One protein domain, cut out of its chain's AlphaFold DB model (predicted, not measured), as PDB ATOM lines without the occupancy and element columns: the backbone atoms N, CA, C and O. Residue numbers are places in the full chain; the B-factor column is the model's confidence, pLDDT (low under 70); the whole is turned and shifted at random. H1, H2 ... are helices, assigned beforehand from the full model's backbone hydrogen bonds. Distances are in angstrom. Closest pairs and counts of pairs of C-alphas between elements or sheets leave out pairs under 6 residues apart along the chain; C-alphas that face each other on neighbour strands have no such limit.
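Overview. This is residues 2 to 115 of the 115 residues of an uncharacterized protein of bacterium (UniProt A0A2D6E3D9). Three long helices, H1, H6 and H7, pack on one another at crossing angles in one half of the domain, and four short helices, H2 to H5, make a looser arch in the other half. The arch leaves the end of H1 through H2, goes round by H3 and H4, and comes back through H5 to the beginning of H6. The printed part has 114 residues with seven named helices, H1 to H7 in order along the chain, and no named strand, an all-helix domain. It is only just compact, close to loose, with a radius of gyration of the C-alphas of 15.6 A, and spans 46 by 32 by 26 A.

Arrangement. H1, residues 2 to 19, is one of two hubs, each touching three helices; the other is H6, residues 73 to 89. They touch, closest at the C-alphas of Ile 11 and Ala 80, 6.4 A apart, and run opposite ways at a tilt of 36 degrees, only just steep. H7, residues 95 to 113, touches H1 the same way at a steep tilt of 47 degrees, closest at the C-alphas of Ser 8 and Ala 102, 4.8 A apart. H7 touches H6 with residues 95 to 103 alone, opposite ways at a steep tilt of 49 degrees; the closest C-alphas are those of Ser 81 and Asn 99, at 5.5 A. H2, residues 23 to 30, and H1 touch only at the corner, and only just, with 3 pairs of C-alphas within 8 A; the closest are those of Thr 17 and Ala 23, at 6.3 A. H3, residues 39 to 48, touches no helix; it is close to H2 but not clearly touching, with the closest C-alphas, of Ile 25 and Ile 39, 6.8 A apart. H4, residues 54 to 61, and H5, residues 65 to 71, form a helical hairpin at a shallow tilt of 25 degrees, closest at the C-alphas of His 55 and Thr 71, 5.5 A apart. H5 and H6 touch only at the corner, about perpendicular at 89 degrees, closest at the C-alphas of Leu 69 and Cys 75, 5.2 A apart. Every O i to N i+4 pair is within hydrogen-bond range in H1, H2, H4, H5, H6 and H7, and 5 of 6 in H3.

Along the chain. H1 begins at C-alpha 2, (299.962, 243.096, 279.320), and is 25.7 A long. H6 is 23.3 A long, and H7 26.3 A, ending at C-alpha 113, (306.525, 260.276, 298.146).

Size, cuts and confidence. The C-alphas of Thr 48 and Asp 90 are the two farthest apart, at 47.6 A. The printed part has no cut and no long link. The mean pLDDT of the printed part is 91.7, and residue 115 is under 70.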
ATOM      1  N   PHE A   2     300.058 241.648 279.575       91.19
ATOM      2  CA  PHE A   2     299.962 243.096 279.320       91.19
ATOM      3  C   PHE A   2     298.794 243.767 280.069       91.19
ATOM      4  O   PHE A   2     299.012 244.730 280.794       91.19
ATOM      5  N   GLU A   3     297.586 243.198 279.983       91.38
ATOM      6  CA  GLU A   3     296.382 243.718 280.657       91.38
ATOM      7  C   GLU A   3     296.552 243.841 282.173       91.38
ATOM      8  O   GLU A   3     296.161 244.844 282.753       91.38
ATOM      9  N   LEU A   4     297.192 242.854 282.809       92.44
ATOM     10  CA  LEU A   4     297.456 242.862 284.248       92.44
ATOM     11  C   LEU A   4     298.264 244.101 284.653       92.44
ATOM     12  O   LEU A   4     297.880 244.806 285.584       92.44
ATOM     13  N   PHE A   5     299.369 244.370 283.951       94.38
ATOM     14  CA  PHE A   5     300.208 245.533 284.236       94.38
ATOM     15  C   PHE A   5     299.487 246.836 283.909       94.38
ATOM     16  O   PHE A   5     299.487 247.742 284.733       94.38
ATOM     17  N   PHE A   6     298.821 246.909 282.757       94.81
ATOM     18  CA  PHE A   6     298.086 248.097 282.337       94.81
ATOM     19  C   PHE A   6     296.985 248.481 283.338       94.81
ATOM     20  O   PHE A   6     296.956 249.614 283.819       94.81
ATOM     21  N   ILE A   7     296.135 247.524 283.723       95.12
ATOM     22  CA  ILE A   7     295.054 247.732 284.694       95.12
ATOM     23  C   ILE A   7     295.634 248.126 286.057       95.12
ATOM     24  O   ILE A   7     295.193 249.110 286.647       95.12
ATOM     25  N   SER A   8     296.657 247.411 286.535       95.38
ATOM     26  CA  SER A   8     297.293 247.715 287.826       95.38
ATOM     27  C   SER A   8     297.903 249.116 287.848       95.38
ATOM     28  O   SER A   8     297.738 249.831 288.831       95.38
ATOM     29  N   SER A   9     298.556 249.543 286.765       95.62
ATOM     30  CA  SER A   9     299.103 250.896 286.639       95.62
ATOM     31  C   SER A   9     298.016 251.969 286.660       95.62
ATOM     32  O   SER A   9     298.198 252.987 287.322       95.62
ATOM     33  N   ILE A  10     296.876 251.741 286.002       95.81
ATOM     34  CA  ILE A  10     295.730 252.662 286.061       95.81
ATOM     35  C   ILE A  10     295.211 252.785 287.495       95.81
ATOM     36  O   ILE A  10     295.012 253.896 287.978       95.81
ATOM     37  N   ILE A  11     295.035 251.663 288.196       96.31
ATOM     38  CA  ILE A  11     294.549 251.669 289.583       96.31
ATOM     39  C   ILE A  11     295.540 252.402 290.493       96.31
ATOM     40  O   ILE A  11     295.122 253.207 291.318       96.31
ATOM     41  N   VAL A  12     296.847 252.177 290.325       96.56
ATOM     42  CA  VAL A  12     297.887 252.897 291.078       96.56
ATOM     43  C   VAL A  12     297.804 254.400 290.834       96.56
ATOM     44  O   VAL A  12     297.847 255.159 291.797       96.56
ATOM     45  N   LEU A  13     297.657 254.837 289.580       94.94
ATOM     46  CA  LEU A  13     297.508 256.259 289.261       94.94
ATOM     47  C   LEU A  13     296.265 256.850 289.930       94.94
ATOM     48  O   LEU A  13     296.362 257.886 290.575       94.94
ATOM     49  N   ILE A  14     295.130 256.152 289.849       94.75
ATOM     50  CA  ILE A  14     293.887 256.553 290.514       94.75
ATOM     51  C   ILE A  14     294.091 256.681 292.031       94.75
ATOM     52  O   ILE A  14     293.676 257.678 292.617       94.75
ATOM     53  N   LEU A  15     294.754 255.710 292.667       95.12
ATOM     54  CA  LEU A  15     295.035 255.737 294.104       95.12
ATOM     55  C   LEU A  15     295.954 256.899 294.488       95.12
ATOM     56  O   LEU A  15     295.656 257.603 295.444       95.12
ATOM     57  N   LEU A  16     297.038 257.127 293.746       94.56
ATOM     58  CA  LEU A  16     297.976 258.219 294.026       94.56
ATOM     59  C   LEU A  16     297.316 259.587 293.845       94.56
ATOM     60  O   LEU A  16     297.438 260.443 294.714       94.56
ATOM     61  N   THR A  17     296.585 259.789 292.749       93.00
ATOM     62  CA  THR A  17     295.876 261.051 292.497       93.00
ATOM     63  C   THR A  17     294.783 261.306 293.529       93.00
ATOM     64  O   THR A  17     294.512 262.459 293.843       93.00
ATOM     65  N   TRP A  18     294.146 260.256 294.048       94.75
ATOM     66  CA  TRP A  18     293.070 260.413 295.016       94.75
ATOM     67  C   TRP A  18     293.551 260.539 296.463       94.75
ATOM     68  O   TRP A  18     292.944 261.299 297.201       94.75
ATOM     69  N   PHE A  19     294.590 259.809 296.886       93.44
ATOM     70  CA  PHE A  19     295.030 259.753 298.292       93.44
ATOM     71  C   PHE A  19     296.299 260.549 298.603       93.44
ATOM     72  O   PHE A  19     296.481 260.945 299.746       93.44
ATOM     73  N   GLU A  20     297.180 260.767 297.627       91.75
ATOM     74  CA  GLU A  20     298.485 261.419 297.846       91.75
ATOM     75  C   GLU A  20     298.561 262.807 297.189       91.75
ATOM     76  O   GLU A  20     299.636 263.397 297.092       91.75
ATOM     77  N   SER A  21     297.445 263.319 296.665       89.81
ATOM     78  CA  SER A  21     297.403 264.569 295.912       89.81
ATOM     79  C   SER A  21     296.120 265.350 296.174       89.81
ATOM     80  O   SER A  21     295.036 264.779 296.262       89.81
ATOM     81  N   ASP A  22     296.246 266.676 296.177       88.06
ATOM     82  CA  ASP A  22     295.119 267.613 296.205       88.06
ATOM     83  C   ASP A  22     294.477 267.820 294.820       88.06
ATOM     84  O   ASP A  22     293.604 268.671 294.656       88.06
ATOM     85  N   ALA A  23     294.858 267.024 293.812       90.31
ATOM     86  CA  ALA A  23     294.367 267.145 292.441       90.31
ATOM     87  C   ALA A  23     292.836 267.169 292.364       90.31
ATOM     88  O   ALA A  23     292.268 267.962 291.617       90.31
ATOM     89  N   PHE A  24     292.143 266.333 293.146       89.38
ATOM     90  CA  PHE A  24     290.681 266.362 293.174       89.38
ATOM     91  C   PHE A  24     290.139 267.725 293.619       89.38
ATOM     92  O   PHE A  24     289.206 268.236 293.001       89.38
ATOM     93  N   ILE A  25     290.733 268.311 294.659       90.19
ATOM     94  CA  ILE A  25     290.326 269.601 295.213       90.19
ATOM     95  C   ILE A  25     290.544 270.687 294.162       90.19
ATOM     96  O   ILE A  25     289.608 271.404 293.816       90.19
ATOM     97  N   GLU A  26     291.745 270.748 293.586       91.31
ATOM     98  CA  GLU A  26     292.102 271.736 292.564       91.31
ATOM     99  C   GLU A  26     291.199 271.646 291.325       91.31
ATOM    100  O   GLU A  26     290.677 272.658 290.849       91.31
ATOM    101  N   TYR A  27     290.955 270.435 290.810       90.00
ATOM    102  CA  TYR A  27     290.086 270.252 289.647       90.00
ATOM    103  C   TYR A  27     288.629 270.583 289.956       90.00
ATOM    104  O   TYR A  27     287.967 271.218 289.135       90.00
ATOM    105  N   ALA A  28     288.124 270.184 291.123       89.31
ATOM    106  CA  ALA A  28     286.762 270.490 291.538       89.31
ATOM    107  C   ALA A  28     286.545 272.001 291.732       89.31
ATOM    108  O   ALA A  28     285.463 272.502 291.420       89.31
ATOM    109  N   GLU A  29     287.562 272.746 292.169       89.31
ATOM    110  CA  GLU A  29     287.519 274.211 292.197       89.31
ATOM    111  C   GLU A  29     287.505 274.818 290.797       89.31
ATOM    112  O   GLU A  29     286.672 275.680 290.509       89.31
ATOM    113  N   LEU A  30     288.366 274.327 289.905       92.00
ATOM    114  CA  LEU A  30     288.489 274.848 288.545       92.00
ATOM    115  C   LEU A  30     287.206 274.667 287.718       92.00
ATOM    116  O   LEU A  30     286.849 275.545 286.934       92.00
ATOM    117  N   ILE A  31     286.486 273.560 287.910       91.75
ATOM    118  CA  ILE A  31     285.213 273.292 287.218       91.75
ATOM    119  C   ILE A  31     283.992 273.927 287.908       91.75
ATOM    120  O   ILE A  31     282.866 273.732 287.451       91.75
ATOM    121  N   GLY A  32     284.182 274.661 289.010       88.06
ATOM    122  CA  GLY A  32     283.095 275.294 289.770       88.06
ATOM    123  C   GLY A  32     282.280 274.335 290.651       88.06
ATOM    124  O   GLY A  32     281.195 274.686 291.110       88.06
ATOM    125  N   GLY A  33     282.788 273.127 290.908       86.25
ATOM    126  CA  GLY A  33     282.180 272.122 291.788       86.25
ATOM    127  C   GLY A  33     282.485 272.314 293.279       86.25
ATOM    128  O   GLY A  33     281.990 271.534 294.094       86.25
ATOM    129  N   ALA A  34     283.264 273.338 293.649       86.31
ATOM    130  CA  ALA A  34     283.761 273.564 295.010       86.31
ATOM    131  C   ALA A  34     282.666 273.482 296.084       86.31
ATOM    132  O   ALA A  34     282.795 272.748 297.062       86.31
ATOM    133  N   LYS A  35     281.542 274.170 295.863       85.81
ATOM    134  CA  LYS A  35     280.413 274.175 296.797       85.81
ATOM    135  C   LYS A  35     279.700 272.823 296.890       85.81
ATOM    136  O   LYS A  35     279.278 272.430 297.970       85.81
ATOM    137  N   PHE A  36     279.566 272.103 295.774       87.19
ATOM    138  CA  PHE A  36     278.883 270.803 295.740       87.19
ATOM    139  C   PHE A  36     279.676 269.726 296.485       87.19
ATOM    140  O   PHE A  36     279.099 268.933 297.225       87.19
ATOM    141  N   PHE A  37     281.001 269.734 296.335       86.31
ATOM    142  CA  PHE A  37     281.892 268.800 297.023       86.31
ATOM    143  C   PHE A  37     282.286 269.255 298.439       86.31
ATOM    144  O   PHE A  37     283.058 268.577 299.105       86.31
ATOM    145  N   GLY A  38     281.753 270.380 298.934       89.31
ATOM    146  CA  GLY A  38     282.060 270.883 300.279       89.31
ATOM    147  C   GLY A  38     283.492 271.404 300.442       89.31
ATOM    148  O   GLY A  38     283.990 271.493 301.559       89.31
ATOM    149  N   ILE A  39     284.165 271.762 299.347       90.94
ATOM    150  CA  ILE A  39     285.563 272.216 299.358       90.94
ATOM    151  C   ILE A  39     285.712 273.565 300.069       90.94
ATOM    152  O   ILE A  39     286.694 273.785 300.770       90.94
ATOM    153  N   GLU A  40     284.726 274.456 299.937       89.56
ATOM    154  CA  GLU A  40     284.727 275.752 300.632       89.56
ATOM    155  C   GLU A  40     284.717 275.565 302.160       89.56
ATOM    156  O   GLU A  40     285.553 276.128 302.862       89.56
ATOM    157  N   GLU A  41     283.827 274.701 302.663       89.88
ATOM    158  CA  GLU A  41     283.738 274.353 304.088       89.88
ATOM    159  C   GLU A  41     284.996 273.625 304.576       89.88
ATOM    160  O   GLU A  41     285.468 273.863 305.689       89.88
ATOM    161  N   PHE A  42     285.553 272.744 303.740       91.44
ATOM    162  CA  PHE A  42     286.821 272.078 304.017       91.44
ATOM    163  C   PHE A  42     287.949 273.095 304.217       91.44
ATOM    164  O   PHE A  42     288.644 273.032 305.230       91.44
ATOM    165  N   LYS A  43     288.109 274.060 303.302       89.38
ATOM    166  CA  LYS A  43     289.144 275.102 303.401       89.38
ATOM    167  C   LYS A  43     288.950 275.998 304.622       89.38
ATOM    168  O   LYS A  43     289.929 276.348 305.285       89.38
ATOM    169  N   GLU A  44     287.706 276.333 304.960       90.00
ATOM    170  CA  GLU A  44     287.396 277.072 306.186       90.00
ATOM    171  C   GLU A  44     287.829 276.284 307.432       90.00
ATOM    172  O   GLU A  44     288.546 276.817 308.282       90.00
ATOM    173  N   MET A  45     287.503 274.992 307.517       88.06
ATOM    174  CA  MET A  45     287.951 274.145 308.626       88.06
ATOM    175  C   MET A  45     289.468 273.952 308.657       88.06
ATOM    176  O   MET A  45     290.065 274.032 309.734       88.06
ATOM    177  N   GLN A  46     290.106 273.768 307.502       89.56
ATOM    178  CA  GLN A  46     291.555 273.611 307.388       89.56
ATOM    179  C   GLN A  46     292.304 274.854 307.893       89.56
ATOM    180  O   GLN A  46     293.356 274.720 308.519       89.56
ATOM    181  N   SER A  47     291.729 276.056 307.738       86.12
ATOM    182  CA  SER A  47     292.298 277.299 308.291       86.12
ATOM    183  C   SER A  47     292.446 277.272 309.820       86.12
ATOM    184  O   SER A  47     293.352 277.895 310.373       86.12
ATOM    185  N   THR A  48     291.592 276.506 310.506       88.00
ATOM    186  CA  THR A  48     291.635 276.317 311.965       88.00
ATOM    187  C   THR A  48     292.340 275.022 312.380       88.00
ATOM    188  O   THR A  48     292.816 274.915 313.512       88.00
ATOM    189  N   ARG A  49     292.435 274.040 311.475       87.19
ATOM    190  CA  ARG A  49     293.031 272.716 311.697       87.19
ATOM    191  C   ARG A  49     294.000 272.378 310.566       87.19
ATOM    192  O   ARG A  49     293.649 271.681 309.620       87.19
ATOM    193  N   ALA A  50     295.247 272.820 310.708       78.38
ATOM    194  CA  ALA A  50     296.277 272.670 309.676       78.38
ATOM    195  C   ALA A  50     296.587 271.210 309.275       78.38
ATOM    196  O   ALA A  50     297.138 270.981 308.207       78.38
ATOM    197  N   SER A  51     296.253 270.224 310.117       83.00
ATOM    198  CA  SER A  51     296.462 268.797 309.835       83.00
ATOM    199  C   SER A  51     295.237 268.086 309.249       83.00
ATOM    200  O   SER A  51     295.260 266.861 309.151       83.00
ATOM    201  N   LEU A  52     294.145 268.801 308.955       87.44
ATOM    202  CA  LEU A  52     292.946 268.208 308.366       87.44
ATOM    203  C   LEU A  52     293.141 268.071 306.852       87.44
ATOM    204  O   LEU A  52     293.260 269.069 306.136       87.44
ATOM    205  N   ASP A  53     293.167 266.831 306.381       90.19
ATOM    206  CA  ASP A  53     293.102 266.488 304.968       90.19
ATOM    207  C   ASP A  53     291.641 266.370 304.504       90.19
ATOM    208  O   ASP A  53     290.693 266.329 305.297       90.19
ATOM    209  N   TYR A  54     291.441 266.348 303.189       90.88
ATOM    210  CA  TYR A  54     290.097 266.331 302.619       90.88
ATOM    211  C   TYR A  54     289.334 265.043 302.958       90.88
ATOM    212  O   TYR A  54     288.143 265.086 303.277       90.88
ATOM    213  N   HIS A  55     290.010 263.890 302.968       92.44
ATOM    214  CA  HIS A  55     289.397 262.617 303.356       92.44
ATOM    215  C   HIS A  55     288.990 262.603 304.833       92.44
ATOM    216  O   HIS A  55     287.914 262.092 305.154       92.44
ATOM    217  N   GLY A  56     289.796 263.196 305.719       89.94
ATOM    218  CA  GLY A  56     289.456 263.403 307.125       89.94
ATOM    219  C   GLY A  56     288.238 264.305 307.296       89.94
ATOM    220  O   GLY A  56     287.325 263.952 308.043       89.94
ATOM    221  N   TYR A  57     288.161 265.405 306.540       93.38
ATOM    222  CA  TYR A  57     286.972 266.264 306.511       93.38
ATOM    223  C   TYR A  57     285.719 265.502 306.067       93.38
ATOM    224  O   TYR A  57     284.688 265.589 306.735       93.38
ATOM    225  N   LEU A  58     285.796 264.715 304.988       91.94
ATOM    226  CA  LEU A  58     284.656 263.923 304.517       91.94
ATOM    227  C   LEU A  58     284.162 262.948 305.596       91.94
ATOM    228  O   LEU A  58     282.955 262.809 305.799       91.94
ATOM    229  N   LEU A  59     285.088 262.299 306.306       91.88
ATOM    230  CA  LEU A  59     284.770 261.379 307.399       91.88
ATOM    231  C   LEU A  59     284.182 262.084 308.629       91.88
ATOM    232  O   LEU A  59     283.331 261.494 309.298       91.88
ATOM    233  N   GLU A  60     284.623 263.306 308.937       90.31
ATOM    234  CA  GLU A  60     284.088 264.111 310.043       90.31
ATOM    235  C   GLU A  60     282.695 264.664 309.718       90.31
ATOM    236  O   GLU A  60     281.812 264.639 310.577       90.31
ATOM    237  N   LYS A  61     282.478 265.104 308.474       88.81
ATOM    238  CA  LYS A  61     281.198 265.650 308.013       88.81
ATOM    239  C   LYS A  61     280.121 264.575 307.913       88.81
ATOM    240  O   LYS A  61     279.050 264.724 308.496       88.81
ATOM    241  N   GLU A  62     280.392 263.495 307.182       87.56
ATOM    242  CA  GLU A  62     279.413 262.437 306.925       87.56
ATOM    243  C   GLU A  62     280.074 261.056 306.887       87.56
ATOM    244  O   GLU A  62     280.504 260.550 305.852       87.56
ATOM    245  N   ASN A  63     280.094 260.377 308.032       89.81
ATOM    246  CA  ASN A  63     280.673 259.040 308.141       89.81
ATOM    247  C   ASN A  63     279.734 257.935 307.606       89.81
ATOM    248  O   ASN A  63     279.228 257.101 308.364       89.81
ATOM    249  N   THR A  64     279.485 257.931 306.297       92.75
ATOM    250  CA  THR A  64     278.636 256.941 305.612       92.75
ATOM    251  C   THR A  64     279.459 255.819 304.973       92.75
ATOM    252  O   THR A  64     280.678 255.914 304.821       92.75
ATOM    253  N   PHE A  65     278.797 254.730 304.566       90.81
ATOM    254  CA  PHE A  65     279.454 253.614 303.872       90.81
ATOM    255  C   PHE A  65     280.182 254.067 302.597       90.81
ATOM    256  O   PHE A  65     281.314 253.656 302.365       90.81
ATOM    257  N   PHE A  66     279.557 254.937 301.798       90.75
ATOM    258  CA  PHE A  66     280.148 255.433 300.556       90.75
ATOM    259  C   PHE A  66     281.342 256.346 300.811       90.75
ATOM    260  O   PHE A  66     282.349 256.218 300.120       90.75
ATOM    261  N   ILE A  67     281.274 257.199 301.840       92.94
ATOM    262  CA  ILE A  67     282.426 258.008 302.236       92.94
ATOM    263  C   ILE A  67     283.577 257.106 302.676       92.94
ATOM    264  O   ILE A  67     284.672 257.242 302.148       92.94
ATOM    265  N   ARG A  68     283.334 256.102 303.529       91.44
ATOM    266  CA  ARG A  68     284.371 255.115 303.898       91.44
ATOM    267  C   ARG A  68     284.940 254.363 302.697       91.44
ATOM    268  O   ARG A  68     286.111 254.002 302.705       91.44
ATOM    269  N   LEU A  69     284.121 254.101 301.680       93.00
ATOM    270  CA  LEU A  69     284.542 253.407 300.466       93.00
ATOM    271  C   LEU A  69     285.544 254.243 299.666       93.00
ATOM    272  O   LEU A  69     286.541 253.687 299.212       93.00
ATOM    273  N   ILE A  70     285.304 255.550 299.531       93.69
ATOM    274  CA  ILE A  70     286.207 256.459 298.814       93.69
ATOM    275  C   ILE A  70     287.377 256.940 299.680       93.69
ATOM    276  O   ILE A  70     288.427 257.242 299.138       93.69
ATOM    277  N   THR A  71     287.260 256.984 301.009       93.38
ATOM    278  CA  THR A  71     288.351 257.435 301.897       93.38
ATOM    279  C   THR A  71     289.259 256.312 302.395       93.38
ATOM    280  O   THR A  71     290.308 256.585 302.968       93.38
ATOM    281  N   CYS A  72     288.914 255.044 302.165       93.50
ATOM    282  CA  CYS A  72     289.773 253.911 302.497       93.50
ATOM    283  C   CYS A  72     290.533 253.419 301.252       93.50
ATOM    284  O   CYS A  72     289.889 252.904 300.333       93.50
ATOM    285  N   PRO A  73     291.883 253.450 301.230       93.38
ATOM    286  CA  PRO A  73     292.667 252.998 300.076       93.38
ATOM    287  C   PRO A  73     292.403 251.551 299.669       93.38
ATOM    288  O   PRO A  73     292.348 251.231 298.484       93.38
ATOM    289  N   LEU A  74     292.180 250.665 300.644       94.00
ATOM    290  CA  LEU A  74     291.877 249.258 300.378       94.00
ATOM    291  C   LEU A  74     290.502 249.084 299.728       94.00
ATOM    292  O   LEU A  74     290.369 248.331 298.764       94.00
ATOM    293  N   CYS A  75     289.484 249.772 300.251       94.69
ATOM    294  CA  CYS A  75     288.131 249.706 299.705       94.69
ATOM    295  C   CYS A  75     288.092 250.326 298.312       94.69
ATOM    296  O   CYS A  75     287.571 249.712 297.382       94.69
ATOM    297  N   PHE A  76     288.693 251.500 298.152       95.12
ATOM    298  CA  PHE A  76     288.736 252.189 296.876       95.12
ATOM    299  C   PHE A  76     289.495 251.372 295.826       95.12
ATOM    300  O   PHE A  76     288.972 251.161 294.734       95.12
ATOM    301  N   SER A  77     290.657 250.803 296.177       96.38
ATOM    302  CA  SER A  77     291.408 249.900 295.294       96.38
ATOM    303  C   SER A  77     290.592 248.674 294.895       96.38
ATOM    304  O   SER A  77     290.587 248.310 293.721       96.38
ATOM    305  N   PHE A  78     289.874 248.050 295.837       96.31
ATOM    306  CA  PHE A  78     289.022 246.897 295.546       96.31
ATOM    307  C   PHE A  78     287.984 247.239 294.471       96.31
ATOM    308  O   PHE A  78     287.901 246.553 293.453       96.31
ATOM    309  N   TRP A  79     287.226 248.321 294.662       95.81
ATOM    310  CA  TRP A  79     286.166 248.702 293.727       95.81
ATOM    311  C   TRP A  79     286.717 249.217 292.399       95.81
ATOM    312  O   TRP A  79     286.228 248.807 291.347       95.81
ATOM    313  N   ALA A  80     287.776 250.030 292.425       95.12
ATOM    314  CA  ALA A  80     288.465 250.485 291.220       95.12
ATOM    315  C   ALA A  80     288.994 249.299 290.401       95.12
ATOM    316  O   ALA A  80     288.794 249.245 289.188       95.12
ATOM    317  N   SER A  81     289.603 248.310 291.061       95.81
ATOM    318  CA  SER A  81     290.105 247.103 290.402       95.81
ATOM    319  C   SER A  81     288.980 246.259 289.825       95.81
ATOM    320  O   SER A  81     289.104 245.773 288.702       95.81
ATOM    321  N   LEU A  82     287.885 246.081 290.566       95.44
ATOM    322  CA  LEU A  82     286.737 245.296 290.119       95.44
ATOM    323  C   LEU A  82     286.120 245.904 288.853       95.44
ATOM    324  O   LEU A  82     285.955 245.204 287.854       95.44
ATOM    325  N   ILE A  83     285.851 247.212 288.885       95.25
ATOM    326  CA  ILE A  83     285.245 247.951 287.773       95.25
ATOM    327  C   ILE A  83     286.186 247.969 286.566       95.25
ATOM    328  O   ILE A  83     285.780 247.595 285.471       95.25
ATOM    329  N   THR A  84     287.453 248.347 286.760       94.06
ATOM    330  CA  THR A  84     288.414 248.466 285.651       94.06
ATOM    331  C   THR A  84     288.670 247.117 284.989       94.06
ATOM    332  O   THR A  84     288.745 247.040 283.767       94.06
ATOM    333  N   THR A  85     288.758 246.035 285.771       95.31
ATOM    334  CA  THR A  85     288.952 244.697 285.196       95.31
ATOM    335  C   THR A  85     287.735 244.281 284.374       95.31
ATOM    336  O   THR A  85     287.899 243.862 283.233       95.31
ATOM    337  N   TYR A  86     286.522 244.464 284.908       94.88
ATOM    338  CA  TYR A  86     285.295 244.137 284.181       94.88
ATOM    339  C   TYR A  86     285.172 244.911 282.862       94.88
ATOM    340  O   TYR A  86     284.878 244.314 281.838       94.88
ATOM    341  N   VAL A  87     285.456 246.217 282.872       94.38
ATOM    342  CA  VAL A  87     285.335 247.084 281.688       94.38
ATOM    343  C   VAL A  87     286.380 246.772 280.612       94.38
ATOM    344  O   VAL A  87     286.097 246.932 279.430       94.38
ATOM    345  N   VAL A  88     287.594 246.364 280.995       93.31
ATOM    346  CA  VAL A  88     288.698 246.159 280.038       93.31
ATOM    347  C   VAL A  88     288.712 244.747 279.453       93.31
ATOM    348  O   VAL A  88     289.103 244.586 278.301       93.31
ATOM    349  N   THR A  89     288.335 243.727 280.227       91.94
ATOM    350  CA  THR A  89     288.519 242.318 279.827       91.94
ATOM    351  C   THR A  89     287.226 241.510 279.759       91.94
ATOM    352  O   THR A  89     287.285 240.315 279.466       91.94
ATOM    353  N   ASP A  90     286.078 242.116 280.093       92.38
ATOM    354  CA  ASP A  90     284.781 241.443 280.257       92.38
ATOM    355  C   ASP A  90     284.831 240.241 281.229       92.38
ATOM    356  O   ASP A  90     283.968 239.359 281.224       92.38
ATOM    357  N   SER A  91     285.857 240.176 282.090       90.88
ATOM    358  CA  SER A  91     286.139 239.035 282.960       90.88
ATOM    359  C   SER A  91     286.685 239.475 284.312       90.88
ATOM    360  O   SER A  91     287.531 240.353 284.421       90.88
ATOM    361  N   LEU A  92     286.255 238.804 285.380       93.25
ATOM    362  CA  LEU A  92     286.721 239.084 286.743       93.25
ATOM    363  C   LEU A  92     287.895 238.195 287.178       93.25
ATOM    364  O   LEU A  92     288.324 238.258 288.327       93.25
ATOM    365  N   LEU A  93     288.449 237.372 286.284       93.31
ATOM    366  CA  LEU A  93     289.531 236.444 286.639       93.31
ATOM    367  C   LEU A  93     290.827 237.158 287.043       93.31
ATOM    368  O   LEU A  93     291.547 236.685 287.921       93.31
ATOM    369  N   LEU A  94     291.127 238.302 286.422       92.94
ATOM    370  CA  LEU A  94     292.343 239.067 286.713       92.94
ATOM    371  C   LEU A  94     292.200 239.983 287.934       92.94
ATOM    372  O   LEU A  94     293.216 240.431 288.463       92.94
ATOM    373  N   PHE A  95     290.975 240.221 288.417       94.88
ATOM    374  CA  PHE A  95     290.687 241.187 289.480       94.88
ATOM    375  C   PHE A  95     291.560 240.992 290.737       94.88
ATOM    376  O   PHE A  95     292.182 241.968 291.164       94.88
ATOM    377  N   PRO A  96     291.682 239.780 291.323       94.94
ATOM    378  CA  PRO A  96     292.462 239.607 292.545       94.94
ATOM    379  C   PRO A  96     293.944 239.930 292.331       94.94
ATOM    380  O   PRO A  96     294.569 240.560 293.182       94.94
ATOM    381  N   MET A  97     294.498 239.538 291.179       94.81
ATOM    382  CA  MET A  97     295.898 239.803 290.844       94.81
ATOM    383  C   MET A  97     296.143 241.294 290.595       94.81
ATOM    384  O   MET A  97     297.100 241.836 291.146       94.81
ATOM    385  N   CYS A  98     295.265 241.960 289.836       95.25
ATOM    386  CA  CYS A  98     295.335 243.404 289.602       95.25
ATOM    387  C   CYS A  98     295.265 244.189 290.919       95.25
ATOM    388  O   CYS A  98     296.086 245.072 291.151       95.25
ATOM    389  N   ASN A  99     294.328 243.840 291.807       96.62
ATOM    390  CA  ASN A  99     294.131 244.554 293.069       96.62
ATOM    391  C   ASN A  99     295.340 244.418 294.006       96.62
ATOM    392  O   ASN A  99     295.813 245.408 294.560       96.62
ATOM    393  N   ILE A 100     295.873 243.203 294.175       97.00
ATOM    394  CA  ILE A 100     297.046 242.984 295.036       97.00
ATOM    395  C   ILE A 100     298.278 243.688 294.464       97.00
ATOM    396  O   ILE A 100     299.000 244.349 295.212       97.00
ATOM    397  N   LEU A 101     298.508 243.587 293.151       96.19
ATOM    398  CA  LEU A 101     299.635 244.253 292.505       96.19
ATOM    399  C   LEU A 101     299.532 245.778 292.639       96.19
ATOM    400  O   LEU A 101     300.505 246.415 293.041       96.19
ATOM    401  N   ALA A 102     298.355 246.350 292.377       96.75
ATOM    402  CA  ALA A 102     298.123 247.782 292.512       96.75
ATOM    403  C   ALA A 102     298.355 248.273 293.947       96.75
ATOM    404  O   ALA A 102     299.049 249.266 294.137       96.75
ATOM    405  N   LEU A 103     297.868 247.554 294.963       96.62
ATOM    406  CA  LEU A 103     298.088 247.917 296.368       96.62
ATOM    407  C   LEU A 103     299.561 247.857 296.780       96.62
ATOM    408  O   LEU A 103     300.026 248.727 297.518       96.62
ATOM    409  N   ILE A 104     300.299 246.840 296.320       96.62
ATOM    410  CA  ILE A 104     301.738 246.727 296.592       96.62
ATOM    411  C   ILE A 104     302.469 247.920 295.984       96.62
ATOM    412  O   ILE A 104     303.225 248.592 296.686       96.62
ATOM    413  N   VAL A 105     302.230 248.198 294.701       96.19
ATOM    414  CA  VAL A 105     302.882 249.308 294.002       96.19
ATOM    415  C   VAL A 105     302.493 250.641 294.640       96.19
ATOM    416  O   VAL A 105     303.383 251.411 294.979       96.19
ATOM    417  N   TYR A 106     301.206 250.873 294.906       96.62
ATOM    418  CA  TYR A 106     300.721 252.076 295.585       96.62
ATOM    419  C   TYR A 106     301.431 252.292 296.924       96.62
ATOM    420  O   TYR A 106     301.980 253.364 297.142       96.62
ATOM    421  N   LYS A 107     301.513 251.270 297.784       94.81
ATOM    422  CA  LYS A 107     302.166 251.385 299.099       94.81
ATOM    423  C   LYS A 107     303.671 251.650 299.003       94.81
ATOM    424  O   LYS A 107     304.240 252.308 299.872       94.81
ATOM    425  N   LEU A 108     304.337 251.095 297.990       95.19
ATOM    426  CA  LEU A 108     305.752 251.371 297.746       95.19
ATOM    427  C   LEU A 108     305.944 252.809 297.265       95.19
ATOM    428  O   LEU A 108     306.814 253.505 297.778       95.19
ATOM    429  N   THR A 109     305.122 253.257 296.318       94.19
ATOM    430  CA  THR A 109     305.203 254.604 295.757       94.19
ATOM    431  C   THR A 109     304.815 255.671 296.778       94.19
ATOM    432  O   THR A 109     305.552 256.642 296.911       94.19
ATOM    433  N   SER A 110     303.747 255.481 297.556       91.62
ATOM    434  CA  SER A 110     303.341 256.438 298.593       91.62
ATOM    435  C   SER A 110     304.423 256.612 299.653       91.62
ATOM    436  O   SER A 110     304.769 257.732 300.001       91.62
ATOM    437  N   LYS A 111     305.072 255.518 300.073       92.25
ATOM    438  CA  LYS A 111     306.213 255.582 300.996       92.25
ATOM    439  C   LYS A 111     307.398 256.375 300.432       92.25
ATOM    440  O   LYS A 111     308.128 256.992 301.200       92.25
ATOM    441  N   VAL A 112     307.628 256.311 299.120       92.06
ATOM    442  CA  VAL A 112     308.681 257.094 298.458       92.06
ATOM    443  C   VAL A 112     308.300 258.574 298.389       92.06
ATOM    444  O   VAL A 112     309.175 259.412 298.557       92.06
ATOM    445  N   LEU A 113     307.020 258.895 298.173       86.94
ATOM    446  CA  LEU A 113     306.525 260.276 298.146       86.94
ATOM    447  C   LEU A 113     306.471 260.923 299.537       86.94
ATOM    448  O   LEU A 113     306.660 262.128 299.648       86.94
ATOM    449  N   SER A 114     306.221 260.140 300.586       77.12
ATOM    450  CA  SER A 114     306.117 260.622 301.967       77.12
ATOM    451  C   SER A 114     307.459 260.667 302.720       77.12
ATOM    452  O   SER A 114     307.450 260.827 303.942       77.12
ATOM    453  N   SER A 115     308.585 260.410 302.044       54.84
ATOM    454  CA  SER A 115     309.943 260.410 302.617       54.84
ATOM    455  C   SER A 115     310.682 261.705 302.324       54.84
ATOM    456  O   SER A 115     311.583 262.000 303.143       54.84
TER     457      SER A 115